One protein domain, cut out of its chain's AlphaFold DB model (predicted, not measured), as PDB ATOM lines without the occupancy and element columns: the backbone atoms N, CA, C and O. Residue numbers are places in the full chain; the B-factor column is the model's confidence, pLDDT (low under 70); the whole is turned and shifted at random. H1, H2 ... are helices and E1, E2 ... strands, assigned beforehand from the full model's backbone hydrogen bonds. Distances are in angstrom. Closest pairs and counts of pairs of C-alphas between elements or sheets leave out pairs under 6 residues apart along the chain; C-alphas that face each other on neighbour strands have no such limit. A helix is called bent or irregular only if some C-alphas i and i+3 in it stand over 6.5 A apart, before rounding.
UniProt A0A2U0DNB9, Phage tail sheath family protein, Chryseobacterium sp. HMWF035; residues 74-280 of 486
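Overview. This is residues 74 to 280 of the 486 residues of the protein "Phage tail sheath family protein" of Chryseobacterium sp. HMWF035 (UniProt A0A2U0DNB9). This is a long rod: H5 runs along much of its length, H1, H2 and H3b, an arm of the bent helix H3, join it in an up-and-down bundle, each running against the one before, and two small strand hairpins, E1-E2 and E3-E4, sit at one end. The loop of residues 223 to 234 makes the tip there. The printed part has 207 residues, mostly helix, in the order H1 H2 H3 E1 E2 H4 E3 E4 H5; both sheets are antiparallel. It is loose, with a radius of gyration of the C-alphas of 22.2 A and spans of 94 by 31 by 24 A.

Arrangement. Look first at the hairpin of E3, residues 219 to 222, and E4, residues 235 to 238, where N 220 and O 237 are within hydrogen-bond range at 2.9 A. In the hairpin of E1, residues 174 to 176, and E2, residues 179 to 182, find N 175 and O 181 at 2.9 A. The closest C-alphas of E1 and E4, Ser 174 and Ile 237, are 5.1 A apart. H5, residues 240 to 277, touches H2, residues 116 to 133, with residues 247 to 258 alone, closest at the C-alphas of His 251 and Cys 126, 5.8 A. H1, residues 76 to 106, forms a helical hairpin with H2, at a shallow tilt of 15 degrees. H3, residues 141 to 171, assigned as one helix by its hydrogen bonds, is bent, with C-alphas 155 and 158 7.0 A apart; H2 is only just irregular, with C-alphas 130 and 133 6.8 A apart. The arms H3a, residues 141 to 155, and H3b, residues 158 to 171, stand at a steep tilt of 52 degrees. H4, residues 192 to 195, is close to but not clearly touching H2, with the C-alphas of Tyr 195 and Lys 131 closest at 7.0 A. Every O i to N i+4 pair is within hydrogen-bond range in H1, H3b and H5, against 12 of 14 in H2 and 8 of 11 in H3a; H4 is too short for one.

Along the chain. Find C-alpha 76 at (40.236, 48.087, -19.488), where H1 begins its 44.9 A. H5 runs 54.8 A to C-alpha 277 at (33.922, 34.638, -14.575). H2 spans 27.5 A.

Size, cuts and confidence. The C-alphas farthest apart, of Asn 74 and Pro 228, are 94.2 A apart. The printed part has no cut; the links H4 to E3 and E3 to E4 are long. Look for pLDDT under 70 at residues 111 to 115, 134 to 140, 188 to 199, 202 to 203 and 225 to 231.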
ATOM      1  N   ASN A  74      43.676  44.863 -24.184       92.25
ATOM      2  CA  ASN A  74      42.847  45.945 -24.723       92.25
ATOM      3  C   ASN A  74      41.499  46.131 -23.994       92.25
ATOM      4  O   ASN A  74      40.716  46.986 -24.392       92.25
ATOM      5  N   ASN A  75      41.197  45.339 -22.955       92.44
ATOM      6  CA  ASN A  75      39.922  45.412 -22.232       92.44
ATOM      7  C   ASN A  75      40.118  46.023 -20.834       92.44
ATOM      8  O   ASN A  75      40.361  45.307 -19.862       92.44
ATOM      9  N   ALA A  76      40.049  47.356 -20.744       93.06
ATOM     10  CA  ALA A  76      40.236  48.087 -19.488       93.06
ATOM     11  C   ALA A  76      39.175  47.727 -18.432       93.06
ATOM     12  O   ALA A  76      39.530  47.400 -17.306       93.06
ATOM     13  N   ASP A  77      37.899  47.666 -18.824       92.69
ATOM     14  CA  ASP A  77      36.784  47.328 -17.928       92.69
ATOM     15  C   ASP A  77      36.948  45.939 -17.281       92.69
ATOM     16  O   ASP A  77      36.795  45.782 -16.068       92.69
ATOM     17  N   LEU A  78      37.336  44.921 -18.058       93.00
ATOM     18  CA  LEU A  78      37.580  43.587 -17.508       93.00
ATOM     19  C   LEU A  78      38.775  43.573 -16.546       93.00
ATOM     20  O   LEU A  78      38.735  42.891 -15.522       93.00
ATOM     21  N   LYS A  79      39.838  44.323 -16.853       92.50
ATOM     22  CA  LYS A  79      41.011  44.433 -15.976       92.50
ATOM     23  C   LYS A  79      40.638  45.055 -14.633       92.50
ATOM     24  O   LYS A  79      41.011  44.490 -13.604       92.50
ATOM     25  N   ASP A  80      39.851  46.127 -14.655       91.88
ATOM     26  CA  ASP A  80      39.359  46.804 -13.455       91.88
ATOM     27  C   ASP A  80      38.461  45.877 -12.630       91.88
ATOM     28  O   ASP A  80      38.580  45.816 -11.410       91.88
ATOM     29  N   LYS A  81      37.613  45.066 -13.273       92.12
ATOM     30  CA  LYS A  81      36.792  44.055 -12.583       92.12
ATOM     31  C   LYS A  81      37.623  42.934 -11.953       92.12
ATOM     32  O   LYS A  81      37.281  42.475 -10.862       92.12
ATOM     33  N   ILE A  82      38.712  42.510 -12.597       92.75
ATOM     34  CA  ILE A  82      39.650  41.528 -12.030       92.75
ATOM     35  C   ILE A  82      40.368  42.114 -10.805       92.75
ATOM     36  O   ILE A  82      40.501  41.416  -9.803       92.75
ATOM     37  N   ASP A  83      40.804  43.379 -10.853       90.69
ATOM     38  CA  ASP A  83      41.333  44.095  -9.676       90.69
ATOM     39  C   ASP A  83      40.297  44.215  -8.563       90.69
ATOM     40  O   ASP A  83      40.580  43.886  -7.411       90.69
ATOM     41  N   LEU A  84      39.078  44.582  -8.965       90.81
ATOM     42  CA  LEU A  84      37.817  44.489  -8.236       90.81
ATOM     43  C   LEU A  84      37.786  43.290  -7.294       90.81
ATOM     44  O   LEU A  84      37.765  43.382  -6.066       90.81
ATOM     45  N   PHE A  85      37.775  42.130  -7.938       92.75
ATOM     46  CA  PHE A  85      37.643  40.850  -7.274       92.75
ATOM     47  C   PHE A  85      38.903  40.449  -6.503       92.75
ATOM     48  O   PHE A  85      38.797  39.835  -5.442       92.75
ATOM     49  N   LYS A  86      40.093  40.824  -6.991       91.06
ATOM     50  CA  LYS A  86      41.355  40.558  -6.295       91.06
ATOM     51  C   LYS A  86      41.423  41.221  -4.932       91.06
ATOM     52  O   LYS A  86      41.792  40.574  -3.950       91.06
ATOM     53  N   ASN A  87      41.037  42.485  -4.876       89.94
ATOM     54  CA  ASN A  87      40.965  43.214  -3.624       89.94
ATOM     55  C   ASN A  87      39.924  42.581  -2.693       89.94
ATOM     56  O   ASN A  87      40.243  42.288  -1.546       89.94
ATOM     57  N   LEU A  88      38.738  42.237  -3.217       91.50
ATOM     58  CA  LEU A  88      37.680  41.572  -2.449       91.50
ATOM     59  C   LEU A  88      38.165  40.293  -1.740       91.50
ATOM     60  O   LEU A  88      38.008  40.181  -0.526       91.50
ATOM     61  N   TYR A  89      38.756  39.328  -2.456       90.75
ATOM     62  CA  TYR A  89      39.184  38.081  -1.804       90.75
ATOM     63  C   TYR A  89      40.380  38.291  -0.859       90.75
ATOM     64  O   TYR A  89      40.510  37.578   0.136       90.75
ATOM     65  N   THR A  90      41.242  39.277  -1.132       89.81
ATOM     66  CA  THR A  90      42.379  39.633  -0.259       89.81
ATOM     67  C   THR A  90      41.889  40.224   1.065       89.81
ATOM     68  O   THR A  90      42.367  39.853   2.142       89.81
ATOM     69  N   ASP A  91      40.878  41.084   0.995       88.69
ATOM     70  CA  ASP A  91      40.231  41.681   2.157       88.69
ATOM     71  C   ASP A  91      39.539  40.618   3.021       88.69
ATOM     72  O   ASP A  91      39.688  40.613   4.246       88.69
ATOM     73  N   ILE A  92      38.847  39.655   2.399       90.19
ATOM     74  CA  ILE A  92      38.201  38.534   3.103       90.19
ATOM     75  C   ILE A  92      39.234  37.657   3.823       90.19
ATOM     76  O   ILE A  92      39.020  37.275   4.977       90.19
ATOM     77  N   ILE A  93      40.369  37.348   3.185       89.19
ATOM     78  CA  ILE A  93      41.470  36.598   3.816       89.19
ATOM     79  C   ILE A  93      42.018  37.358   5.031       89.19
ATOM     80  O   ILE A  93      42.231  36.761   6.093       89.19
ATOM     81  N   THR A  94      42.204  38.672   4.896       87.31
ATOM     82  CA  THR A  94      42.674  39.543   5.982       87.31
ATOM     83  C   THR A  94      41.690  39.529   7.152       87.31
ATOM     84  O   THR A  94      42.082  39.301   8.297       87.31
ATOM     85  N   LEU A  95      40.392  39.665   6.869       87.75
ATOM     86  CA  LEU A  95      39.323  39.638   7.868       87.75
ATOM     87  C   LEU A  95      39.244  38.293   8.613       87.75
ATOM     88  O   LEU A  95      39.168  38.268   9.841       87.75
ATOM     89  N   LYS A  96      39.325  37.166   7.893       89.94
ATOM     90  CA  LYS A  96      39.359  35.813   8.486       89.94
ATOM     91  C   LYS A  96      40.594  35.583   9.360       89.94
ATOM     92  O   LYS A  96      40.514  34.928  10.403       89.94
ATOM     93  N   SER A  97      41.737  36.135   8.961       89.44
ATOM     94  CA  SER A  97      42.969  36.060   9.751       89.44
ATOM     95  C   SER A  97      42.828  36.841  11.060       89.44
ATOM     96  O   SER A  97      43.108  36.303  12.133       89.44
ATOM     97  N   SER A  98      42.288  38.064  10.999       87.06
ATOM     98  CA  SER A  98      41.959  38.859  12.190       87.06
ATOM     99  C   SER A  98      40.971  38.139  13.112       87.06
ATOM    100  O   SER A  98      41.170  38.107  14.329       87.06
ATOM    101  N   TRP A  99      39.945  37.496  12.544       90.12
ATOM    102  CA  TRP A  99      38.974  36.710  13.306       90.12
ATOM    103  C   TRP A  99      39.613  35.561  14.071       90.12
ATOM    104  O   TRP A  99      39.317  35.380  15.246       90.12
ATOM    105  N   THR A 100      40.512  34.811  13.436       90.31
ATOM    106  CA  THR A 100      41.169  33.656  14.065       90.31
ATOM    107  C   THR A 100      41.900  34.071  15.347       90.31
ATOM    108  O   THR A 100      41.773  33.411  16.381       90.31
ATOM    109  N   THR A 101      42.589  35.214  15.311       89.44
ATOM    110  CA  THR A 101      43.281  35.802  16.470       89.44
ATOM    111  C   THR A 101      42.303  36.254  17.558       89.44
ATOM    112  O   THR A 101      42.479  35.919  18.732       89.44
ATOM    113  N   ILE A 102      41.240  36.978  17.188       89.00
ATOM    114  CA  ILE A 102      40.216  37.461  18.129       89.00
ATOM    115  C   ILE A 102      39.487  36.288  18.794       89.00
ATOM    116  O   ILE A 102      39.320  36.265  20.015       89.00
ATOM    117  N   LEU A 103      39.087  35.289  18.012       91.06
ATOM    118  CA  LEU A 103      38.383  34.111  18.490       91.06
ATOM    119  C   LEU A 103      39.230  33.330  19.498       91.06
ATOM    120  O   LEU A 103      38.730  32.947  20.555       91.06
ATOM    121  N   ALA A 104      40.519  33.124  19.217       90.62
ATOM    122  CA  ALA A 104      41.409  32.385  20.109       90.62
ATOM    123  C   ALA A 104      41.447  32.979  21.530       90.62
ATOM    124  O   ALA A 104      41.417  32.218  22.500       90.62
ATOM    125  N   ALA A 105      41.442  34.312  21.642       88.25
ATOM    126  CA  ALA A 105      41.473  35.030  22.915       88.25
ATOM    127  C   ALA A 105      40.108  35.110  23.632       88.25
ATOM    128  O   ALA A 105      40.072  35.258  24.851       88.25
ATOM    129  N   ASN A 106      38.985  35.002  22.907       89.56
ATOM    130  CA  ASN A 106      37.647  35.316  23.439       89.56
ATOM    131  C   ASN A 106      36.636  34.148  23.352       89.56
ATOM    132  O   ASN A 106      35.474  34.300  23.732       89.56
ATOM    133  N   LYS A 107      37.056  32.961  22.889       88.06
ATOM    134  CA  LYS A 107      36.194  31.771  22.712       88.06
ATOM    135  C   LYS A 107      35.599  31.190  23.999       88.06
ATOM    136  O   LYS A 107      34.667  30.398  23.919       88.06
ATOM    137  N   LYS A 108      36.167  31.499  25.166       85.88
ATOM    138  CA  LYS A 108      35.712  30.989  26.467       85.88
ATOM    139  C   LYS A 108      35.522  32.145  27.435       85.88
ATOM    140  O   LYS A 108      36.436  32.952  27.623       85.88
ATOM    141  N   LEU A 109      34.354  32.182  28.062       84.75
ATOM    142  CA  LEU A 109      34.133  33.006  29.240       84.75
ATOM    143  C   LEU A 109      34.777  32.336  30.453       84.75
ATOM    144  O   LEU A 109      34.814  31.106  30.542       84.75
ATOM    145  N   ASP A 110      35.310  33.153  31.355       79.88
ATOM    146  CA  ASP A 110      35.803  32.658  32.638       79.88
ATOM    147  C   ASP A 110      34.598  32.382  33.543       79.88
ATOM    148  O   ASP A 110      33.560  33.044  33.412       79.88
ATOM    149  N   TRP A 111      34.711  31.399  34.439       68.62
ATOM    150  CA  TRP A 111      33.687  31.181  35.462       68.62
ATOM    151  C   TRP A 111      33.597  32.432  36.338       68.62
ATOM    152  O   TRP A 111      34.608  32.884  36.866       68.62
ATOM    153  N   VAL A 112      32.399  32.998  36.466       61.03
ATOM    154  CA  VAL A 112      32.151  34.175  37.299       61.03
ATOM    155  C   VAL A 112      32.013  33.711  38.746       61.03
ATOM    156  O   VAL A 112      31.023  33.084  39.118       61.03
ATOM    157  N   THR A 113      33.004  34.030  39.570       58.38
ATOM    158  CA  THR A 113      33.087  33.697  40.999       58.38
ATOM    159  C   THR A 113      32.730  34.879  41.911       58.38
ATOM    160  O   THR A 113      33.177  34.942  43.049       58.38
ATOM    161  N   LEU A 114      31.816  35.752  41.464       58.12
ATOM    162  CA  LEU A 114      31.180  36.834  42.243       58.12
ATOM    163  C   LEU A 114      31.985  38.141  42.443       58.12
ATOM    164  O   LEU A 114      31.985  38.705  43.538       58.12
ATOM    165  N   ASN A 115      32.608  38.722  41.408       67.81
ATOM    166  CA  ASN A 115      32.961  40.152  41.468       67.81
ATOM    167  C   ASN A 115      32.738  40.898  40.138       67.81
ATOM    168  O   ASN A 115      32.766  40.327  39.047       67.81
ATOM    169  N   ALA A 116      32.495  42.210  40.231       72.56
ATOM    170  CA  ALA A 116      32.207  43.068  39.078       72.56
ATOM    171  C   ALA A 116      33.361  43.126  38.055       72.56
ATOM    172  O   ALA A 116      33.122  43.443  36.890       72.56
ATOM    173  N   ALA A 117      34.596  42.802  38.457       79.38
ATOM    174  CA  ALA A 117      35.757  42.805  37.571       79.38
ATOM    175  C   ALA A 117      35.743  41.616  36.596       79.38
ATOM    176  O   ALA A 117      35.978  41.802  35.402       79.38
ATOM    177  N   GLU A 118      35.393  40.417  37.067       82.00
ATOM    178  CA  GLU A 118      35.223  39.222  36.226       82.00
ATOM    179  C   GLU A 118      34.063  39.387  35.238       82.00
ATOM    180  O   GLU A 118      34.198  39.071  34.053       82.00
ATOM    181  N   LEU A 119      32.939  39.955  35.694       86.38
ATOM    182  CA  LEU A 119      31.807  40.275  34.821       86.38
ATOM    183  C   LEU A 119      32.206  41.283  33.735       86.38
ATOM    184  O   LEU A 119      31.887  41.093  32.560       86.38
ATOM    185  N   ASN A 120      32.951  42.325  34.110       85.69
ATOM    186  CA  ASN A 120      33.463  43.315  33.169       85.69
ATOM    187  C   ASN A 120      34.438  42.691  32.151       85.69
ATOM    188  O   ASN A 120      34.357  42.991  30.961       85.69
ATOM    189  N   SER A 121      35.305  41.771  32.588       87.31
ATOM    190  CA  SER A 121      36.200  41.003  31.709       87.31
ATOM    191  C   SER A 121      35.420  40.155  30.695       87.31
ATOM    192  O   SER A 121      35.663  40.239  29.489       87.31
ATOM    193  N   ASN A 122      34.418  39.392  31.148       88.62
ATOM    194  CA  ASN A 122      33.607  38.535  30.277       88.62
ATOM    195  C   ASN A 122      32.733  39.329  29.293       88.62
ATOM    196  O   ASN A 122      32.599  38.932  28.131       88.62
ATOM    197  N   LEU A 123      32.186  40.475  29.709       88.44
ATOM    198  CA  LEU A 123      31.544  41.409  28.781       88.44
ATOM    199  C   LEU A 123      32.545  41.914  27.746       88.44
ATOM    200  O   LEU A 123      32.242  41.909  26.556       88.44
ATOM    201  N   GLY A 124      33.757  42.269  28.177       87.31
ATOM    202  CA  GLY A 124      34.868  42.624  27.298       87.31
ATOM    203  C   GLY A 124      35.156  41.573  26.229       87.31
ATOM    204  O   GLY A 124      35.355  41.918  25.066       87.31
ATOM    205  N   LYS A 125      35.101  40.286  26.585       89.38
ATOM    206  CA  LYS A 125      35.242  39.186  25.621       89.38
ATOM    207  C   LYS A 125      34.117  39.170  24.584       89.38
ATOM    208  O   LYS A 125      34.403  39.034  23.400       89.38
ATOM    209  N   CYS A 126      32.860  39.352  24.994       89.62
ATOM    210  CA  CYS A 126      31.715  39.411  24.071       89.62
ATOM    211  C   CYS A 126      31.825  40.599  23.104       89.62
ATOM    212  O   CYS A 126      31.689  40.451  21.891       89.62
ATOM    213  N   TRP A 127      32.166  41.763  23.649       87.31
ATOM    214  CA  TRP A 127      32.455  42.984  22.909       87.31
ATOM    215  C   TRP A 127      33.599  42.801  21.896       87.31
ATOM    216  O   TRP A 127      33.482  43.183  20.730       87.31
ATOM    217  N   ASN A 128      34.684  42.141  22.311       87.25
ATOM    218  CA  ASN A 128      35.820  41.824  21.452       87.25
ATOM    219  C   ASN A 128      35.470  40.888  20.295       87.25
ATOM    220  O   ASN A 128      36.137  40.953  19.271       87.25
ATOM    221  N   LEU A 129      34.470  40.019  20.428       89.25
ATOM    222  CA  LEU A 129      34.039  39.177  19.314       89.25
ATOM    223  C   LEU A 129      33.357  40.022  18.233       89.25
ATOM    224  O   LEU A 129      33.682  39.888  17.057       89.25
ATOM    225  N   LEU A 130      32.477  40.947  18.629       86.25
ATOM    226  CA  LEU A 130      31.766  41.827  17.695       86.25
ATOM    227  C   LEU A 130      32.719  42.766  16.938       86.25
ATOM    228  O   LEU A 130      32.506  43.035  15.757       86.25
ATOM    229  N   LYS A 131      33.821  43.204  17.560       79.56
ATOM    230  CA  LYS A 131      34.767  44.149  16.937       79.56
ATOM    231  C   LYS A 131      35.511  43.608  15.709       79.56
ATOM    232  O   LYS A 131      36.202  44.379  15.058       79.56
ATOM    233  N   VAL A 132      35.402  42.319  15.371       79.38
ATOM    234  CA  VAL A 132      36.089  41.746  14.196       79.38
ATOM    235  C   VAL A 132      35.733  42.465  12.888       79.38
ATOM    236  O   VAL A 132      36.581  42.591  12.011       79.38
ATOM    237  N   PHE A 133      34.511  42.996  12.780       75.25
ATOM    238  CA  PHE A 133      34.060  43.796  11.633       75.25
ATOM    239  C   PHE A 133      34.265  45.313  11.833       75.25
ATOM    240  O   PHE A 133      33.788  46.116  11.031       75.25
ATOM    241  N   GLY A 134      34.929  45.718  12.921       62.91
ATOM    242  CA  GLY A 134      35.245  47.099  13.276       62.91
ATOM    243  C   GLY A 134      36.576  47.558  12.676       62.91
ATOM    244  O   GLY A 134      37.618  46.956  12.909       62.91
ATOM    245  N   ASN A 135      36.504  48.627  11.882       60.59
ATOM    246  CA  ASN A 135      37.602  49.424  11.326       60.59
ATOM    247  C   ASN A 135      38.877  48.695  10.843       60.59
ATOM    248  O   ASN A 135      39.974  48.993  11.327       60.59
ATOM    249  N   PRO A 136      38.819  47.842   9.807       54.81
ATOM    250  CA  PRO A 136      40.006  47.612   9.010       54.81
ATOM    251  C   PRO A 136      40.085  48.779   8.023       54.81
ATOM    252  O   PRO A 136      39.368  48.829   7.023       54.81
ATOM    253  N   THR A 137      40.977  49.730   8.304       56.41
ATOM    254  CA  THR A 137      41.372  50.814   7.381       56.41
ATOM    255  C   THR A 137      41.896  50.292   6.035       56.41
ATOM    256  O   THR A 137      42.152  51.073   5.124       56.41
ATOM    257  N   THR A 138      42.042  48.973   5.916       59.81
ATOM    258  CA  THR A 138      42.538  48.222   4.772       59.81
ATOM    259  C   THR A 138      41.446  47.617   3.883       59.81
ATOM    260  O   THR A 138      41.810  47.107   2.832       59.81
ATOM    261  N   LEU A 139      40.150  47.632   4.255       69.00
ATOM    262  CA  LEU A 139      39.096  47.076   3.382       69.00
ATOM    263  C   LEU A 139      38.738  48.031   2.244       69.00
ATOM    264  O   LEU A 139      38.551  49.232   2.456       69.00
ATOM    265  N   THR A 140      38.528  47.472   1.060       69.50
ATOM    266  CA  THR A 140      38.011  48.185  -0.111       69.50
ATOM    267  C   THR A 140      36.500  48.437  -0.051       69.50
ATOM    268  O   THR A 140      35.751  47.763   0.663       69.50
ATOM    269  N   ASP A 141      36.035  49.420  -0.834       71.44
ATOM    270  CA  ASP A 141      34.690  50.002  -0.715       71.44
ATOM    271  C   ASP A 141      33.542  48.992  -0.865       71.44
ATOM    272  O   ASP A 141      32.577  49.052  -0.105       71.44
ATOM    273  N   LYS A 142      33.638  48.023  -1.786       78.00
ATOM    274  CA  LYS A 142      32.540  47.067  -2.036       78.00
ATOM    275  C   LYS A 142      32.297  46.108  -0.872       78.00
ATOM    276  O   LYS A 142      31.149  45.900  -0.486       78.00
ATOM    277  N   LEU A 143      33.355  45.512  -0.316       84.69
ATOM    278  CA  LEU A 143      33.212  44.621   0.839       84.69
ATOM    279  C   LEU A 143      32.780  45.413   2.073       84.69
ATOM    280  O   LEU A 143      31.936  44.959   2.840       84.69
ATOM    281  N   LYS A 144      33.340  46.613   2.241       83.38
ATOM    282  CA  LYS A 144      32.996  47.512   3.338       83.38
ATOM    283  C   LYS A 144      31.512  47.885   3.321       83.38
ATOM    284  O   LYS A 144      30.867  47.799   4.361       83.38
ATOM    285  N   GLN A 145      30.967  48.236   2.155       83.94
ATOM    286  CA  GLN A 145      29.544  48.531   1.994       83.94
ATOM    287  C   GLN A 145      28.672  47.326   2.368       83.94
ATOM    288  O   GLN A 145      27.779  47.461   3.201       83.94
ATOM    289  N   TYR A 146      28.982  46.141   1.833       87.44
ATOM    290  CA  TYR A 146      28.242  44.917   2.152       87.44
ATOM    291  C   TYR A 146      28.274  44.591   3.653       87.44
ATOM    292  O   TYR A 146      27.249  44.269   4.249       87.44
ATOM    293  N   ILE A 147      29.437  44.717   4.299       87.25
ATOM    294  CA  ILE A 147      29.559  44.488   5.743       87.25
ATOM    295  C   ILE A 147      28.694  45.483   6.533       87.25
ATOM    296  O   ILE A 147      28.052  45.084   7.502       87.25
ATOM    297  N   ASN A 148      28.632  46.748   6.124       83.75
ATOM    298  CA  ASN A 148      27.817  47.758   6.805       83.75
ATOM    299  C   ASN A 148      26.325  47.469   6.690       83.75
ATOM    300  O   ASN A 148      25.614  47.421   7.696       83.75
ATOM    301  N   GLU A 149      25.864  47.278   5.460       83.44
ATOM    302  CA  GLU A 149      24.444  47.198   5.142       83.44
ATOM    303  C   GLU A 149      23.864  45.826   5.514       83.44
ATOM    304  O   GLU A 149      22.831  45.754   6.170       83.44
ATOM    305  N   GLU A 150      24.554  44.731   5.189       84.94
ATOM    306  CA  GLU A 150      23.984  43.375   5.246       84.94
ATOM    307  C   GLU A 150      24.463  42.543   6.441       84.94
ATOM    308  O   GLU A 150      23.786  41.609   6.883       84.94
ATOM    309  N   VAL A 151      25.651  42.844   6.973       87.50
ATOM    310  CA  VAL A 151      26.224  42.091   8.098       87.50
ATOM    311  C   VAL A 151      25.953  42.808   9.412       87.50
ATOM    312  O   VAL A 151      25.317  42.250  10.302       87.50
ATOM    313  N   ILE A 152      26.405  44.048   9.552       84.69
ATOM    314  CA  ILE A 152      26.318  44.764  10.823       84.69
ATOM    315  C   ILE A 152      24.885  45.191  11.095       84.69
ATOM    316  O   ILE A 152      24.323  44.779  12.111       84.69
ATOM    317  N   THR A 153      24.283  45.944  10.173       81.62
ATOM    318  CA  THR A 153      22.945  46.520  10.370       81.62
ATOM    319  C   THR A 153      21.883  45.441  10.574       81.62
ATOM    320  O   THR A 153      21.065  45.557  11.482       81.62
ATOM    321  N   LEU A 154      21.913  44.366   9.780       83.00
ATOM    322  CA  LEU A 154      20.868  43.337   9.821       83.00
ATOM    323  C   LEU A 154      21.132  42.196  10.808       83.00
ATOM    324  O   LEU A 154      20.173  41.582  11.274       83.00
ATOM    325  N   LYS A 155      22.397  41.858  11.103       82.94
ATOM    326  CA  LYS A 155      22.723  40.614  11.832       82.94
ATOM    327  C   LYS A 155      23.422  40.829  13.162       82.94
ATOM    328  O   LYS A 155      23.307  39.957  14.018       82.94
ATOM    329  N   LEU A 156      24.167  41.922  13.341       87.88
ATOM    330  CA  LEU A 156      25.038  42.072  14.511       87.88
ATOM    331  C   LEU A 156      24.642  43.205  15.461       87.88
ATOM    332  O   LEU A 156      24.878  43.080  16.663       87.88
ATOM    333  N   LEU A 157      24.009  44.269  14.960       85.69
ATOM    334  CA  LEU A 157      23.653  45.444  15.760       85.69
ATOM    335  C   LEU A 157      22.717  45.108  16.935       85.69
ATOM    336  O   LEU A 157      22.839  45.692  18.010       85.69
ATOM    337  N   SER A 158      21.834  44.117  16.778       88.88
ATOM    338  CA  SER A 158      20.962  43.653  17.866       88.88
ATOM    339  C   SER A 158      21.748  43.106  19.060       88.88
ATOM    340  O   SER A 158      21.351  43.314  20.199       88.88
ATOM    341  N   TYR A 159      22.887  42.447  18.827       90.31
ATOM    342  CA  TYR A 159      23.708  41.901  19.910       90.31
ATOM    343  C   TYR A 159      24.527  42.978  20.623       90.31
ATOM    344  O   TYR A 159      24.810  42.867  21.815       90.31
ATOM    345  N   THR A 160      24.883  44.042  19.905       86.94
ATOM    346  CA  THR A 160      25.435  45.263  20.495       86.94
ATOM    347  C   THR A 160      24.421  45.907  21.439       86.94
ATOM    348  O   THR A 160      24.782  46.252  22.564       86.94
ATOM    349  N   GLN A 161      23.156  46.014  21.016       88.12
ATOM    350  CA  GLN A 161      22.062  46.488  21.869       88.12
ATOM    351  C   GLN A 161      21.872  45.578  23.089       88.12
ATOM    352  O   GLN A 161      21.853  46.075  24.211       88.12
ATOM    353  N   ASP A 162      21.845  44.254  22.898       91.12
ATOM    354  CA  ASP A 162      21.715  43.280  23.988       91.12
ATOM    355  C   ASP A 162      22.822  43.440  25.052       91.12
ATOM    356  O   ASP A 162      22.559  43.357  26.251       91.12
ATOM    357  N   LEU A 163      24.069  43.710  24.647       89.81
ATOM    358  CA  LEU A 163      25.173  43.949  25.587       89.81
ATOM    359  C   LEU A 163      25.041  45.282  26.342       89.81
ATOM    360  O   LEU A 163      25.422  45.359  27.516       89.81
ATOM    361  N   VAL A 164      24.522  46.330  25.693       88.50
ATOM    362  CA  VAL A 164      24.223  47.618  26.345       88.50
ATOM    363  C   VAL A 164      23.087  47.449  27.349       88.50
ATOM    364  O   VAL A 164      23.233  47.858  28.503       88.50
ATOM    365  N   ASP A 165      22.010  46.783  26.949       90.88
ATOM    366  CA  ASP A 165      20.846  46.506  27.786       90.88
ATOM    367  C   ASP A 165      21.213  45.641  28.990       90.88
ATOM    368  O   ASP A 165      20.865  45.981  30.121       90.88
ATOM    369  N   PHE A 166      22.004  44.582  28.785       91.88
ATOM    370  CA  PHE A 166      22.531  43.749  29.863       91.88
ATOM    371  C   PHE A 166      23.303  44.587  30.888       91.88
ATOM    372  O   PHE A 166      23.095  44.472  32.099       91.88
ATOM    373  N   ARG A 167      24.200  45.462  30.413       89.56
ATOM    374  CA  ARG A 167      24.992  46.329  31.291       89.56
ATOM    375  C   ARG A 167      24.104  47.296  32.070       89.56
ATOM    376  O   ARG A 167      24.345  47.497  33.260       89.56
ATOM    377  N   LYS A 168      23.119  47.905  31.412       89.50
ATOM    378  CA  LYS A 168      22.190  48.856  32.034       89.50
ATOM    379  C   LYS A 168      21.310  48.175  33.078       89.50
ATOM    380  O   LYS A 168      21.211  48.693  34.185       89.50
ATOM    381  N   ALA A 169      20.800  46.978  32.788       90.50
ATOM    382  CA  ALA A 169      20.050  46.167  33.741       90.50
ATOM    383  C   ALA A 169      20.889  45.815  34.981       90.50
ATOM    384  O   ALA A 169      20.406  45.945  36.101       90.50
ATOM    385  N   TYR A 170      22.167  45.449  34.812       90.06
ATOM    386  CA  TYR A 170      23.062  45.203  35.949       90.06
ATOM    387  C   TYR A 170      23.288  46.466  36.793       90.06
ATOM    388  O   TYR A 170      23.272  46.399  38.016       90.06
ATOM    389  N   GLN A 171      23.466  47.628  36.158       89.38
ATOM    390  CA  GLN A 171      23.702  48.902  36.850       89.38
ATOM    391  C   GLN A 171      22.502  49.396  37.681       89.38
ATOM    392  O   GLN A 171      22.685  50.295  38.499       89.38
ATOM    393  N   LYS A 172      21.305  48.820  37.500       89.12
ATOM    394  CA  LYS A 172      20.119  49.094  38.330       89.12
ATOM    395  C   LYS A 172      20.109  48.328  39.663       89.12
ATOM    396  O   LYS A 172      19.266  48.623  40.501       89.12
ATOM    397  N   LEU A 173      20.986  47.337  39.847       89.56
ATOM    398  CA  LEU A 173      20.984  46.451  41.019       89.56
ATOM    399  C   LEU A 173      21.713  47.067  42.222       89.56
ATOM    400  O   LEU A 173      22.604  47.906  42.059       89.56
ATOM    401  N   SER A 174      21.391  46.589  43.423       88.50
ATOM    402  CA  SER A 174      22.014  47.017  44.684       88.50
ATOM    403  C   SER A 174      23.128  46.061  45.137       88.50
ATOM    404  O   SER A 174      23.175  44.896  44.739       88.50
ATOM    405  N   LYS A 175      24.074  46.544  45.951       84.94
ATOM    406  CA  LYS A 175      25.319  45.821  46.283       84.94
ATOM    407  C   LYS A 175      25.119  44.529  47.065       84.94
ATOM    408  O   LYS A 175      25.836  43.561  46.813       84.94
ATOM    409  N   SER A 176      24.240  44.524  48.064       82.69
ATOM    410  CA  SER A 176      24.046  43.360  48.932       82.69
ATOM    411  C   SER A 176      22.721  43.429  49.680       82.69
ATOM    412  O   SER A 176      22.130  44.495  49.777       82.69
ATOM    413  N   VAL A 177      22.324  42.316  50.304       80.06
ATOM    414  CA  VAL A 177      21.122  42.219  51.157       80.06
ATOM    415  C   VAL A 177      21.068  43.316  52.235       80.06
ATOM    416  O   VAL A 177      19.983  43.733  52.622       80.06
ATOM    417  N   ALA A 178      22.228  43.781  52.716       79.75
ATOM    418  CA  ALA A 178      22.344  44.792  53.767       79.75
ATOM    419  C   ALA A 178      22.690  46.208  53.250       79.75
ATOM    420  O   ALA A 178      22.742  47.137  54.051       79.75
ATOM    421  N   ASP A 179      22.950  46.385  51.946       81.56
ATOM    422  CA  ASP A 179      23.382  47.659  51.345       81.56
ATOM    423  C   ASP A 179      22.643  47.912  50.023       81.56
ATOM    424  O   ASP A 179      23.004  47.354  48.980       81.56
ATOM    425  N   ASP A 180      21.637  48.793  50.080       81.94
ATOM    426  CA  ASP A 180      20.817  49.223  48.937       81.94
ATOM    427  C   ASP A 180      21.524  50.266  48.038       81.94
ATOM    428  O   ASP A 180      20.945  50.843  47.120       81.94
ATOM    429  N   SER A 181      22.807  50.550  48.277       85.81
ATOM    430  CA  SER A 181      23.575  51.383  47.352       85.81
ATOM    431  C   SER A 181      23.741  50.671  46.000       85.81
ATOM    432  O   SER A 181      23.950  49.452  45.979       85.81
ATOM    433  N   PRO A 182      23.774  51.406  44.871       85.81
ATOM    434  CA  PRO A 182      23.979  50.816  43.551       85.81
ATOM    435  C   PRO A 182      25.280  50.014  43.448       85.81
ATOM    436  O   PRO A 182      26.315  50.389  44.018       85.81
ATOM    437  N   VAL A 183      25.248  48.930  42.670       86.31
ATOM    438  CA  VAL A 183      26.450  48.166  42.312       86.31
ATOM    439  C   VAL A 183      27.478  49.037  41.586       86.31
ATOM    440  O   VAL A 183      27.154  50.033  40.937       86.31
ATOM    441  N   ALA A 184      28.751  48.639  41.661       84.06
ATOM    442  CA  ALA A 184      29.809  49.304  40.911       84.06
ATOM    443  C   ALA A 184      29.494  49.296  39.406       84.06
ATOM    444  O   ALA A 184      29.157  48.258  38.827       84.06
ATOM    445  N   ALA A 185      29.637  50.456  38.766       80.62
ATOM    446  CA  ALA A 185      29.414  50.575  37.338       80.62
ATOM    447  C   ALA A 185      30.414  49.699  36.572       80.62
ATOM    448  O   ALA A 185      31.627  49.860  36.695       80.62
ATOM    449  N   LEU A 186      29.896  48.807  35.728       81.81
ATOM    450  CA  LEU A 186      30.717  48.104  34.743       81.81
ATOM    451  C   LEU A 186      31.320  49.138  33.787       81.81
ATOM    452  O   LEU A 186      30.612  50.056  33.352       81.81
ATOM    453  N   ALA A 187      32.611  49.025  33.485       72.31
ATOM    454  CA  ALA A 187      33.297  49.955  32.596       72.31
ATOM    455  C   ALA A 187      32.826  49.760  31.142       72.31
ATOM    456  O   ALA A 187      32.397  48.673  30.753       72.31
ATOM    457  N   LEU A 188      32.908  50.808  30.310       66.88
ATOM    458  CA  LEU A 188      32.883  50.592  28.859       66.88
ATOM    459  C   LEU A 188      34.222  49.941  28.505       66.88
ATOM    460  O   LEU A 188      35.259  50.591  28.599       66.88
ATOM    461  N   VAL A 189      34.206  48.659  28.144       61.22
ATOM    462  CA  VAL A 189      35.426  47.957  27.710       61.22
ATOM    463  C   VAL A 189      35.865  48.408  26.308       61.22
ATOM    464  O   VAL A 189      37.027  48.261  25.951       61.22
ATOM    465  N   ILE A 190      34.949  48.989  25.529       63.00
ATOM    466  CA  ILE A 190      35.175  49.482  24.165       63.00
ATOM    467  C   ILE A 190      35.047  51.002  24.142       63.00
ATOM    468  O   ILE A 190      34.115  51.547  24.725       63.00
ATOM    469  N   THR A 191      35.950  51.695  23.450       67.75
ATOM    470  CA  THR A 191      35.815  53.137  23.209       67.75
ATOM    471  C   THR A 191      35.101  53.406  21.885       67.75
ATOM    472  O   THR A 191      35.127  52.583  20.971       67.75
ATOM    473  N   ASP A 192      34.516  54.599  21.725       66.56
ATOM    474  CA  ASP A 192      33.980  55.032  20.426       66.56
ATOM    475  C   ASP A 192      35.044  54.964  19.318       66.56
ATOM    476  O   ASP A 192      34.701  54.761  18.164       66.56
ATOM    477  N   ALA A 193      36.340  55.088  19.628       68.50
ATOM    478  CA  ALA A 193      37.403  54.951  18.632       68.50
ATOM    479  C   ALA A 193      37.533  53.519  18.079       68.50
ATOM    480  O   ALA A 193      37.802  53.359  16.890       68.50
ATOM    481  N   ASP A 194      37.281  52.508  18.911       60.97
ATOM    482  CA  ASP A 194      37.327  51.089  18.534       60.97
ATOM    483  C   ASP A 194      36.075  50.648  17.754       60.97
ATOM    484  O   ASP A 194      36.106  49.658  17.023       60.97
ATOM    485  N   TYR A 195      34.967  51.377  17.929       66.38
ATOM    486  CA  TYR A 195      33.664  51.102  17.311       66.38
ATOM    487  C   TYR A 195      33.322  52.037  16.139       66.38
ATOM    488  O   TYR A 195      32.375  51.785  15.394       66.38
ATOM    489  N   LYS A 196      34.114  53.097  15.937       62.53
ATOM    490  CA  LYS A 196      33.972  54.041  14.822       62.53
ATOM    491  C   LYS A 196      34.157  53.340  13.476       62.53
ATOM    492  O   LYS A 196      34.986  52.449  13.308       62.53
ATOM    493  N   GLY A 197      33.398  53.800  12.486       67.94
ATOM    494  CA  GLY A 197      33.348  53.227  11.146       67.94
ATOM    495  C   GLY A 197      32.025  52.507  10.926       67.94
ATOM    496  O   GLY A 197      30.971  53.132  10.936       67.94
ATOM    497  N   ASN A 198      32.100  51.196  10.738       64.81
ATOM    498  CA  ASN A 198      31.022  50.352  10.236       64.81
ATOM    499  C   ASN A 198      29.808  50.169  11.188       64.81
ATOM    500  O   ASN A 198      28.734  49.779  10.742       64.81
ATOM    501  N   TRP A 199      29.965  50.464  12.486       68.56
ATOM    502  CA  TRP A 199      28.951  50.229  13.532       68.56
ATOM    503  C   TRP A 199      28.277  51.499  14.072       68.56
ATOM    504  O   TRP A 199      27.355  51.408  14.881       68.56
ATOM    505  N   GLY A 200      28.727  52.687  13.663       70.19
ATOM    506  CA  GLY A 200      28.313  53.950  14.280       70.19
ATOM    507  C   GLY A 200      29.071  54.261  15.577       70.19
ATOM    508  O   GLY A 200      30.214  53.853  15.761       70.19
ATOM    509  N   THR A 201      28.477  55.068  16.455       70.69
ATOM    510  CA  THR A 201      29.095  55.498  17.722       70.69
ATOM    511  C   THR A 201      28.485  54.691  18.872       70.69
ATOM    512  O   THR A 201      27.269  54.658  19.020       70.69
ATOM    513  N   ILE A 202      29.293  54.014  19.696       68.06
ATOM    514  CA  ILE A 202      28.763  53.177  20.787       68.06
ATOM    515  C   ILE A 202      28.037  54.028  21.838       68.06
ATOM    516  O   ILE A 202      27.051  53.578  22.415       68.06
ATOM    517  N   SER A 203      28.454  55.284  22.034       68.44
ATOM    518  CA  SER A 203      27.783  56.216  22.949       68.44
ATOM    519  C   SER A 203      26.374  56.640  22.511       68.44
ATOM    520  O   SER A 203      25.620  57.138  23.344       68.44
ATOM    521  N   THR A 204      25.975  56.398  21.255       72.88
ATOM    522  CA  THR A 204      24.597  56.658  20.793       72.88
ATOM    523  C   THR A 204      23.639  55.501  21.073       72.88
ATOM    524  O   THR A 204      22.428  55.676  20.964       72.88
ATOM    525  N   ILE A 205      24.157  54.321  21.433       78.44
ATOM    526  CA  ILE A 205      23.340  53.153  21.767       78.44
ATOM    527  C   ILE A 205      22.905  53.298  23.223       78.44
ATOM    528  O   ILE A 205      23.703  53.184  24.156       78.44
ATOM    529  N   THR A 206      21.630  53.626  23.407       83.69
ATOM    530  CA  THR A 206      21.016  53.831  24.723       83.69
ATOM    531  C   THR A 206      20.259  52.582  25.158       83.69
ATOM    532  O   THR A 206      20.133  51.629  24.397       83.69
ATOM    533  N   GLU A 207      19.816  52.552  26.413       85.50
ATOM    534  CA  GLU A 207      19.002  51.449  26.924       85.50
ATOM    535  C   GLU A 207      17.691  51.317  26.138       85.50
ATOM    536  O   GLU A 207      17.021  52.321  25.883       85.50
ATOM    537  N   SER A 208      17.310  50.087  25.791       88.06
ATOM    538  CA  SER A 208      16.044  49.803  25.117       88.06
ATOM    539  C   SER A 208      14.849  50.308  25.929       88.06
ATOM    540  O   SER A 208      14.672  49.966  27.099       88.06
ATOM    541  N   ALA A 209      13.984  51.084  25.274       82.31
ATOM    542  CA  ALA A 209      12.733  51.595  25.827       82.31
ATOM    543  C   ALA A 209      11.534  51.081  25.005       82.31
ATOM    544  O   ALA A 209      11.631  50.999  23.779       82.31
ATOM    545  N   PRO A 210      10.388  50.744  25.633       83.12
ATOM    546  CA  PRO A 210      10.062  50.928  27.053       83.12
ATOM    547  C   PRO A 210      10.532  49.787  27.972       83.12
ATOM    548  O   PRO A 210      10.420  49.919  29.187       83.12
ATOM    549  N   ILE A 211      11.008  48.669  27.415       85.06
ATOM    550  CA  ILE A 211      11.360  47.462  28.173       85.06
ATOM    551  C   ILE A 211      12.798  47.059  27.853       85.06
ATOM    552  O   ILE A 211      13.133  46.832  26.690       85.06
ATOM    553  N   ASN A 212      13.604  46.876  28.898       90.00
ATOM    554  CA  ASN A 212      14.892  46.204  28.815       90.00
ATOM    555  C   ASN A 212      14.699  44.706  29.097       90.00
ATOM    556  O   ASN A 212      14.202  44.306  30.150       90.00
ATOM    557  N   ARG A 213      15.105  43.858  28.147       89.56
ATOM    558  CA  ARG A 213      14.941  42.396  28.209       89.56
ATOM    559  C   ARG A 213      15.618  41.745  29.423       89.56
ATOM    560  O   ARG A 213      15.232  40.643  29.813       89.56
ATOM    561  N   TYR A 214      16.648  42.381  29.968       91.56
ATOM    562  CA  TYR A 214      17.456  41.848  31.062       91.56
ATOM    563  C   TYR A 214      16.995  42.323  32.445       91.56
ATOM    564  O   TYR A 214      17.507  41.821  33.450       91.56
ATOM    565  N   ASP A 215      16.013  43.227  32.519       86.75
ATOM    566  CA  ASP A 215      15.414  43.639  33.788       86.75
ATOM    567  C   ASP A 215      14.816  42.416  34.512       86.75
ATOM    568  O   ASP A 215      14.077  41.619  33.934       86.75
ATOM    569  N   GLY A 216      15.201  42.214  35.778       84.56
ATOM    570  CA  GLY A 216      14.798  41.060  36.599       84.56
ATOM    571  C   GLY A 216      15.432  39.709  36.220       84.56
ATOM    572  O   GLY A 216      15.367  38.758  36.998       84.56
ATOM    573  N   ALA A 217      16.091  39.597  35.061       88.94
ATOM    574  CA  ALA A 217      16.755  38.363  34.624       88.94
ATOM    575  C   ALA A 217      18.127  38.146  35.289       88.94
ATOM    576  O   ALA A 217      18.645  37.029  35.291       88.94
ATOM    577  N   LEU A 218      18.718  39.215  35.832       89.62
ATOM    578  CA  LEU A 218      20.061  39.230  36.425       89.62
ATOM    579  C   LEU A 218      20.053  39.208  37.961       89.62
ATOM    580  O   LEU A 218      21.121  39.173  38.571       89.62
ATOM    581  N   SER A 219      18.876  39.265  38.586       89.00
ATOM    582  CA  SER A 219      18.746  39.547  40.013       89.00
ATOM    583  C   SER A 219      17.999  38.482  40.813       89.00
ATOM    584  O   SER A 219      17.296  37.614  40.280       89.00
ATOM    585  N   ASN A 220      18.165  38.577  42.132       86.50
ATOM    586  CA  ASN A 220      17.269  38.014  43.132       86.50
ATOM    587  C   ASN A 220      16.671  39.148  43.964       86.50
ATOM    588  O   ASN A 220      17.389  40.045  44.403       86.50
ATOM    589  N   THR A 221      15.365  39.080  44.203       86.19
ATOM    590  CA  THR A 221      14.655  40.090  44.989       86.19
ATOM    591  C   THR A 221      14.820  39.838  46.477       86.19
ATOM    592  O   THR A 221      14.406  38.796  46.994       86.19
ATOM    593  N   VAL A 222      15.364  40.829  47.175       80.75
ATOM    594  CA  VAL A 222      15.458  40.868  48.633       80.75
ATOM    595  C   VAL A 222      14.163  41.460  49.181       80.75
ATOM    596  O   VAL A 222      13.734  42.543  48.783       80.75
ATOM    597  N   GLN A 223      13.500  40.724  50.074       81.00
ATOM    598  CA  GLN A 223      12.319  41.230  50.774       81.00
ATOM    599  C   GLN A 223      12.744  42.198  51.879       81.00
ATOM    600  O   GLN A 223      13.826  42.055  52.444       81.00
ATOM    601  N   ALA A 224      11.883  43.163  52.202       73.62
ATOM    602  CA  ALA A 224      12.161  44.109  53.276       73.62
ATOM    603  C   ALA A 224      12.365  43.382  54.620       73.62
ATOM    604  O   ALA A 224      11.606  42.466  54.954       73.62
ATOM    605  N   THR A 225      13.373  43.794  55.391       68.62
ATOM    606  CA  THR A 225      13.627  43.257  56.735       68.62
ATOM    607  C   THR A 225      12.691  43.892  57.768       68.62
ATOM    608  O   THR A 225      12.338  45.068  57.679       68.62
ATOM    609  N   VAL A 226      12.272  43.104  58.762       60.91
ATOM    610  CA  VAL A 226      11.503  43.555  59.938       60.91
ATOM    611  C   VAL A 226      12.391  43.478  61.185       60.91
ATOM    612  O   VAL A 226      13.204  42.566  61.294       60.91
ATOM    613  N   ALA A 227      12.247  44.454  62.093       59.06
ATOM    614  CA  ALA A 227      13.058  44.666  63.307       59.06
ATOM    615  C   ALA A 227      13.371  43.367  64.098       59.06
ATOM    616  O   ALA A 227      12.498  42.495  64.168       59.06
ATOM    617  N   PRO A 228      14.564  43.227  64.729       54.94
ATOM    618  CA  PRO A 228      15.367  44.290  65.358       54.94
ATOM    619  C   PRO A 228      16.619  44.768  64.593       54.94
ATOM    620  O   PRO A 228      17.336  45.624  65.107       54.94
ATOM    621  N   ASP A 229      16.863  44.279  63.378       61.72
ATOM    622  CA  ASP A 229      17.950  44.750  62.502       61.72
ATOM    623  C   ASP A 229      17.581  46.053  61.751       61.72
ATOM    624  O   ASP A 229      16.394  46.390  61.663       61.72
ATOM    625  N   PRO A 230      18.560  46.814  61.202       65.88
ATOM    626  CA  PRO A 230      18.270  47.986  60.378       65.88
ATOM    627  C   PRO A 230      17.267  47.653  59.260       65.88
ATOM    628  O   PRO A 230      17.400  46.641  58.569       65.88
ATOM    629  N   ILE A 231      16.257  48.514  59.085       69.50
ATOM    630  CA  ILE A 231      15.229  48.346  58.049       69.50
ATOM    631  C   ILE A 231      15.880  48.582  56.685       69.50
ATOM    632  O   ILE A 231      16.230  49.717  56.358       69.50
ATOM    633  N   VAL A 232      16.013  47.527  55.884       71.69
ATOM    634  CA  VAL A 232      16.462  47.620  54.492       71.69
ATOM    635  C   VAL A 232      15.231  47.518  53.579       71.69
ATOM    636  O   VAL A 232      14.465  46.556  53.711       71.69
ATOM    637  N   PRO A 233      14.985  48.495  52.680       79.88
ATOM    638  CA  PRO A 233      13.881  48.444  51.722       79.88
ATOM    639  C   PRO A 233      13.956  47.231  50.788       79.88
ATOM    640  O   PRO A 233      15.016  46.637  50.601       79.88
ATOM    641  N   LYS A 234      12.829  46.879  50.154       83.56
ATOM    642  CA  LYS A 234      12.807  45.874  49.080       83.56
ATOM    643  C   LYS A 234      13.676  46.359  47.914       83.56
ATOM    644  O   LYS A 234      13.371  47.397  47.333       83.56
ATOM    645  N   HIS A 235      14.680  45.575  47.548       83.38
ATOM    646  CA  HIS A 235      15.605  45.874  46.457       83.38
ATOM    647  C   HIS A 235      16.056  44.584  45.757       83.38
ATOM    648  O   HIS A 235      15.808  43.477  46.240       83.38
ATOM    649  N   ASP A 236      16.704  44.720  44.603       89.12
ATOM    650  CA  ASP A 236      17.183  43.597  43.795       89.12
ATOM    651  C   ASP A 236      18.716  43.539  43.818       89.12
ATOM    652  O   ASP A 236      19.387  44.525  43.516       89.12
ATOM    653  N   ILE A 237      19.276  42.369  44.134       86.81
ATOM    654  CA  ILE A 237      20.730  42.134  44.175       86.81
ATOM    655  C   ILE A 237      21.184  41.232  43.017       86.81
ATOM    656  O   ILE A 237      20.384  40.423  42.538       86.81
ATOM    657  N   PRO A 238      22.455  41.299  42.575       88.62
ATOM    658  CA  PRO A 238      22.994  40.408  41.548       88.62
ATOM    659  C   PRO A 238      22.909  38.924  41.921       88.62
ATOM    660  O   PRO A 238      23.424  38.498  42.956       88.62
ATOM    661  N   ASP A 239      22.339  38.111  41.029       89.31
ATOM    662  CA  ASP A 239      22.457  36.654  41.072       89.31
ATOM    663  C   ASP A 239      23.501  36.212  40.045       89.31
ATOM    664  O   ASP A 239      23.232  36.118  38.846       89.31
ATOM    665  N   PHE A 240      24.712  35.923  40.519       86.06
ATOM    666  CA  PHE A 240      25.828  35.556  39.647       86.06
ATOM    667  C   PHE A 240      25.626  34.228  38.907       86.06
ATOM    668  O   PHE A 240      26.175  34.058  37.820       86.06
ATOM    669  N   THR A 241      24.787  33.325  39.425       86.62
ATOM    670  CA  THR A 241      24.443  32.082  38.721       86.62
ATOM    671  C   THR A 241      23.550  32.395  37.525       86.62
ATOM    672  O   THR A 241      23.827  31.950  36.408       86.62
ATOM    673  N   LYS A 242      22.512  33.221  37.719       89.88
ATOM    674  CA  LYS A 242      21.648  33.681  36.619       89.88
ATOM    675  C   LYS A 242      22.423  34.521  35.609       89.88
ATOM    676  O   LYS A 242      22.330  34.267  34.410       89.88
ATOM    677  N   ILE A 243      23.237  35.461  36.087       89.94
ATOM    678  CA  ILE A 243      24.113  36.302  35.263       89.94
ATOM    679  C   ILE A 243      25.032  35.442  34.393       89.94
ATOM    680  O   ILE A 243      25.099  35.672  33.187       89.94
ATOM    681  N   GLN A 244      25.690  34.424  34.960       88.62
ATOM    682  CA  GLN A 244      26.547  33.512  34.201       88.62
ATOM    683  C   GLN A 244      25.771  32.805  33.087       88.62
ATOM    684  O   GLN A 244      26.258  32.721  31.960       88.62
ATOM    685  N   VAL A 245      24.569  32.296  33.376       90.12
ATOM    686  CA  VAL A 245      23.732  31.597  32.388       90.12
ATOM    687  C   VAL A 245      23.308  32.539  31.261       90.12
ATOM    688  O   VAL A 245      23.434  32.190  30.085       90.12
ATOM    689  N   VAL A 246      22.843  33.741  31.606       92.38
ATOM    690  CA  VAL A 246      22.418  34.756  30.633       92.38
ATOM    691  C   VAL A 246      23.595  35.206  29.765       92.38
ATOM    692  O   VAL A 246      23.466  35.254  28.541       92.38
ATOM    693  N   LEU A 247      24.754  35.468  30.371       91.19
ATOM    694  CA  LEU A 247      25.952  35.908  29.663       91.19
ATOM    695  C   LEU A 247      26.532  34.808  28.766       91.19
ATOM    696  O   LEU A 247      26.886  35.084  27.624       91.19
ATOM    697  N   ASN A 248      26.563  33.555  29.232       91.62
ATOM    698  CA  ASN A 248      26.948  32.406  28.405       91.62
ATOM    699  C   ASN A 248      26.029  32.264  27.189       91.62
ATOM    700  O   ASN A 248      26.502  32.032  26.078       91.62
ATOM    701  N   LYS A 249      24.715  32.423  27.381       93.12
ATOM    702  CA  LYS A 249      23.748  32.371  26.282       93.12
ATOM    703  C   LYS A 249      24.007  33.480  25.262       93.12
ATOM    704  O   LYS A 249      24.070  33.183  24.072       93.12
ATOM    705  N   LEU A 250      24.203  34.716  25.722       93.38
ATOM    706  CA  LEU A 250      24.506  35.855  24.855       93.38
ATOM    707  C   LEU A 250      25.829  35.657  24.099       93.38
ATOM    708  O   LEU A 250      25.884  35.865  22.891       93.38
ATOM    709  N   HIS A 251      26.874  35.171  24.774       93.44
ATOM    710  CA  HIS A 251      28.164  34.843  24.156       93.44
ATOM    711  C   HIS A 251      28.033  33.790  23.051       93.44
ATOM    712  O   HIS A 251      28.537  33.997  21.948       93.44
ATOM    713  N   ILE A 252      27.293  32.704  23.299       93.62
ATOM    714  CA  ILE A 252      27.018  31.668  22.291       93.62
ATOM    715  C   ILE A 252      26.231  32.248  21.106       93.62
ATOM    716  O   ILE A 252      26.525  31.928  19.954       93.62
ATOM    717  N   GLN A 253      25.245  33.107  21.364       95.00
ATOM    718  CA  GLN A 253      24.463  33.753  20.308       95.00
ATOM    719  C   GLN A 253      25.327  34.678  19.441       95.00
ATOM    720  O   GLN A 253      25.269  34.572  18.218       95.00
ATOM    721  N   ILE A 254      26.184  35.500  20.054       93.69
ATOM    722  CA  ILE A 254      27.157  36.356  19.358       93.69
ATOM    723  C   ILE A 254      28.097  35.513  18.494       93.69
ATOM    724  O   ILE A 254      28.289  35.801  17.314       93.69
ATOM    725  N   MET A 255      28.650  34.442  19.060       92.94
ATOM    726  CA  MET A 255      29.526  33.512  18.349       92.94
ATOM    727  C   MET A 255      28.852  32.914  17.110       92.94
ATOM    728  O   MET A 255      29.426  32.910  16.021       92.94
ATOM    729  N   ASN A 256      27.612  32.443  17.256       93.06
ATOM    730  CA  ASN A 256      26.839  31.902  16.144       93.06
ATOM    731  C   ASN A 256      26.531  32.973  15.090       93.06
ATOM    732  O   ASN A 256      26.668  32.701  13.900       93.06
ATOM    733  N   ALA A 257      26.167  34.186  15.509       93.06
ATOM    734  CA  ALA A 257      25.886  35.294  14.604       93.06
ATOM    735  C   ALA A 257      27.117  35.698  13.779       93.06
ATOM    736  O   ALA A 257      27.009  35.890  12.570       93.06
ATOM    737  N   ILE A 258      28.301  35.749  14.398       92.00
ATOM    738  CA  ILE A 258      29.556  36.043  13.695       92.00
ATOM    739  C   ILE A 258      29.917  34.922  12.714       92.00
ATOM    740  O   ILE A 258      30.307  35.202  11.583       92.00
ATOM    741  N   ASN A 259      29.738  33.654  13.091       92.25
ATOM    742  CA  ASN A 259      29.953  32.544  12.158       92.25
ATOM    743  C   ASN A 259      29.022  32.646  10.937       92.25
ATOM    744  O   ASN A 259      29.478  32.494   9.806       92.25
ATOM    745  N   GLN A 260      27.742  32.979  11.141       92.38
ATOM    746  CA  GLN A 260      26.794  33.215  10.043       92.38
ATOM    747  C   GLN A 260      27.156  34.446   9.197       92.38
ATOM    748  O   GLN A 260      26.970  34.441   7.978       92.38
ATOM    749  N   ALA A 261      27.720  35.491   9.809       92.25
ATOM    750  CA  ALA A 261      28.260  36.639   9.087       92.25
ATOM    751  C   ALA A 261      29.410  36.233   8.152       92.25
ATOM    752  O   ALA A 261      29.413  36.639   6.992       92.25
ATOM    753  N   PHE A 262      30.336  35.380   8.605       92.06
ATOM    754  CA  PHE A 262      31.407  34.858   7.748       92.06
ATOM    755  C   PHE A 262      30.885  34.001   6.594       92.06
ATOM    756  O   PHE A 262      31.353  34.183   5.475       92.06
ATOM    757  N   VAL A 263      29.884  33.145   6.830       93.31
ATOM    758  CA  VAL A 263      29.210  32.394   5.752       93.31
ATOM    759  C   VAL A 263      28.602  33.354   4.723       93.31
ATOM    760  O   VAL A 263      28.808  33.197   3.526       93.31
ATOM    761  N   SER A 264      27.943  34.419   5.183       92.31
ATOM    762  CA  SER A 264      27.347  35.425   4.289       92.31
ATOM    763  C   SER A 264      28.397  36.167   3.450       92.31
ATOM    764  O   SER A 264      28.166  36.480   2.286       92.31
ATOM    765  N   ILE A 265      29.571  36.441   4.029       92.12
ATOM    766  CA  ILE A 265      30.701  37.062   3.323       92.12
ATOM    767  C   ILE A 265      31.301  36.101   2.287       92.12
ATOM    768  O   ILE A 265      31.671  36.537   1.197       92.12
ATOM    769  N   GLU A 266      31.378  34.804   2.588       92.44
ATOM    770  CA  GLU A 266      31.788  33.782   1.617       92.44
ATOM    771  C   GLU A 266      30.797  33.679   0.452       92.44
ATOM    772  O   GLU A 266      31.212  33.637  -0.706       92.44
ATOM    773  N   ASP A 267      29.493  33.723   0.727       93.62
ATOM    774  CA  ASP A 267      28.464  33.756  -0.317       93.62
ATOM    775  C   ASP A 267      28.587  35.015  -1.187       93.62
ATOM    776  O   ASP A 267      28.502  34.939  -2.417       93.62
ATOM    777  N   PHE A 268      28.859  36.169  -0.574       93.50
ATOM    778  CA  PHE A 268      29.129  37.411  -1.295       93.50
ATOM    779  C   PHE A 268      30.362  37.293  -2.206       93.50
ATOM    780  O   PHE A 268      30.315  37.729  -3.361       93.50
ATOM    781  N   GLU A 269      31.445  36.662  -1.742       94.19
ATOM    782  CA  GLU A 269      32.621  36.348  -2.567       94.19
ATOM    783  C   GLU A 269      32.231  35.492  -3.777       94.19
ATOM    784  O   GLU A 269      32.550  35.850  -4.911       94.19
ATOM    785  N   LEU A 270      31.490  34.401  -3.557       94.50
ATOM    786  CA  LEU A 270      31.075  33.469  -4.609       94.50
ATOM    787  C   LEU A 270      30.165  34.128  -5.653       94.50
ATOM    788  O   LEU A 270      30.287  33.840  -6.844       94.50
ATOM    789  N   ILE A 271      29.263  35.020  -5.238       94.19
ATOM    790  CA  ILE A 271      28.404  35.779  -6.158       94.19
ATOM    791  C   ILE A 271      29.251  36.714  -7.031       94.19
ATOM    792  O   ILE A 271      29.088  36.733  -8.253       94.19
ATOM    793  N   ASN A 272      30.185  37.458  -6.432       93.94
ATOM    794  CA  ASN A 272      31.077  38.346  -7.180       93.94
ATOM    795  C   ASN A 272      32.007  37.565  -8.119       93.94
ATOM    796  O   ASN A 272      32.232  37.992  -9.253       93.94
ATOM    797  N   GLU A 273      32.489  36.401  -7.687       95.12
ATOM    798  CA  GLU A 273      33.295  35.498  -8.505       95.12
ATOM    799  C   GLU A 273      32.512  35.026  -9.730       95.12
ATOM    800  O   GLU A 273      32.990  35.163 -10.854       95.12
ATOM    801  N   ARG A 274      31.277  34.541  -9.533       94.38
ATOM    802  CA  ARG A 274      30.380  34.115 -10.620       94.38
ATOM    803  C   ARG A 274      30.134  35.241 -11.623       94.38
ATOM    804  O   ARG A 274      30.232  35.022 -12.828       94.38
ATOM    805  N   ASN A 275      29.876  36.451 -11.138       93.50
ATOM    806  CA  ASN A 275      29.657  37.614 -11.996       93.50
ATOM    807  C   ASN A 275      30.905  37.994 -12.805       93.50
ATOM    808  O   ASN A 275      30.773  38.430 -13.950       93.50
ATOM    809  N   LEU A 276      32.103  37.828 -12.235       94.12
ATOM    810  CA  LEU A 276      33.364  38.075 -12.931       94.12
ATOM    811  C   LEU A 276      33.638  37.010 -13.999       94.12
ATOM    812  O   LEU A 276      33.927  37.356 -15.143       94.12
ATOM    813  N   ILE A 277      33.547  35.724 -13.655       94.62
ATOM    814  CA  ILE A 277      33.922  34.638 -14.575       94.62
ATOM    815  C   ILE A 277      33.030  34.588 -15.820       94.62
ATOM    816  O   ILE A 277      33.518  34.242 -16.893       94.62
ATOM    817  N   LEU A 278      31.758  34.998 -15.712       93.06
ATOM    818  CA  LEU A 278      30.841  35.123 -16.855       93.06
ATOM    819  C   LEU A 278      31.309  36.160 -17.888       93.06
ATOM    820  O   LEU A 278      30.910  36.097 -19.047       93.06
ATOM    821  N   GLN A 279      32.166  37.098 -17.483       92.44
ATOM    822  CA  GLN A 279      32.697  38.162 -18.336       92.44
ATOM    823  C   GLN A 279      34.079  37.829 -18.911       92.44
ATOM    824  O   GLN A 279      34.646  38.644 -19.636       92.44
ATOM    825  N   ILE A 280      34.632  36.650 -18.607       92.81
ATOM    826  CA  ILE A 280      35.937  36.193 -19.098       92.81
ATOM    827  C   ILE A 280      35.713  35.157 -20.214       92.81
ATOM    828  O   ILE A 280      35.433  33.995 -19.911       92.81
TER     829      ILE A 280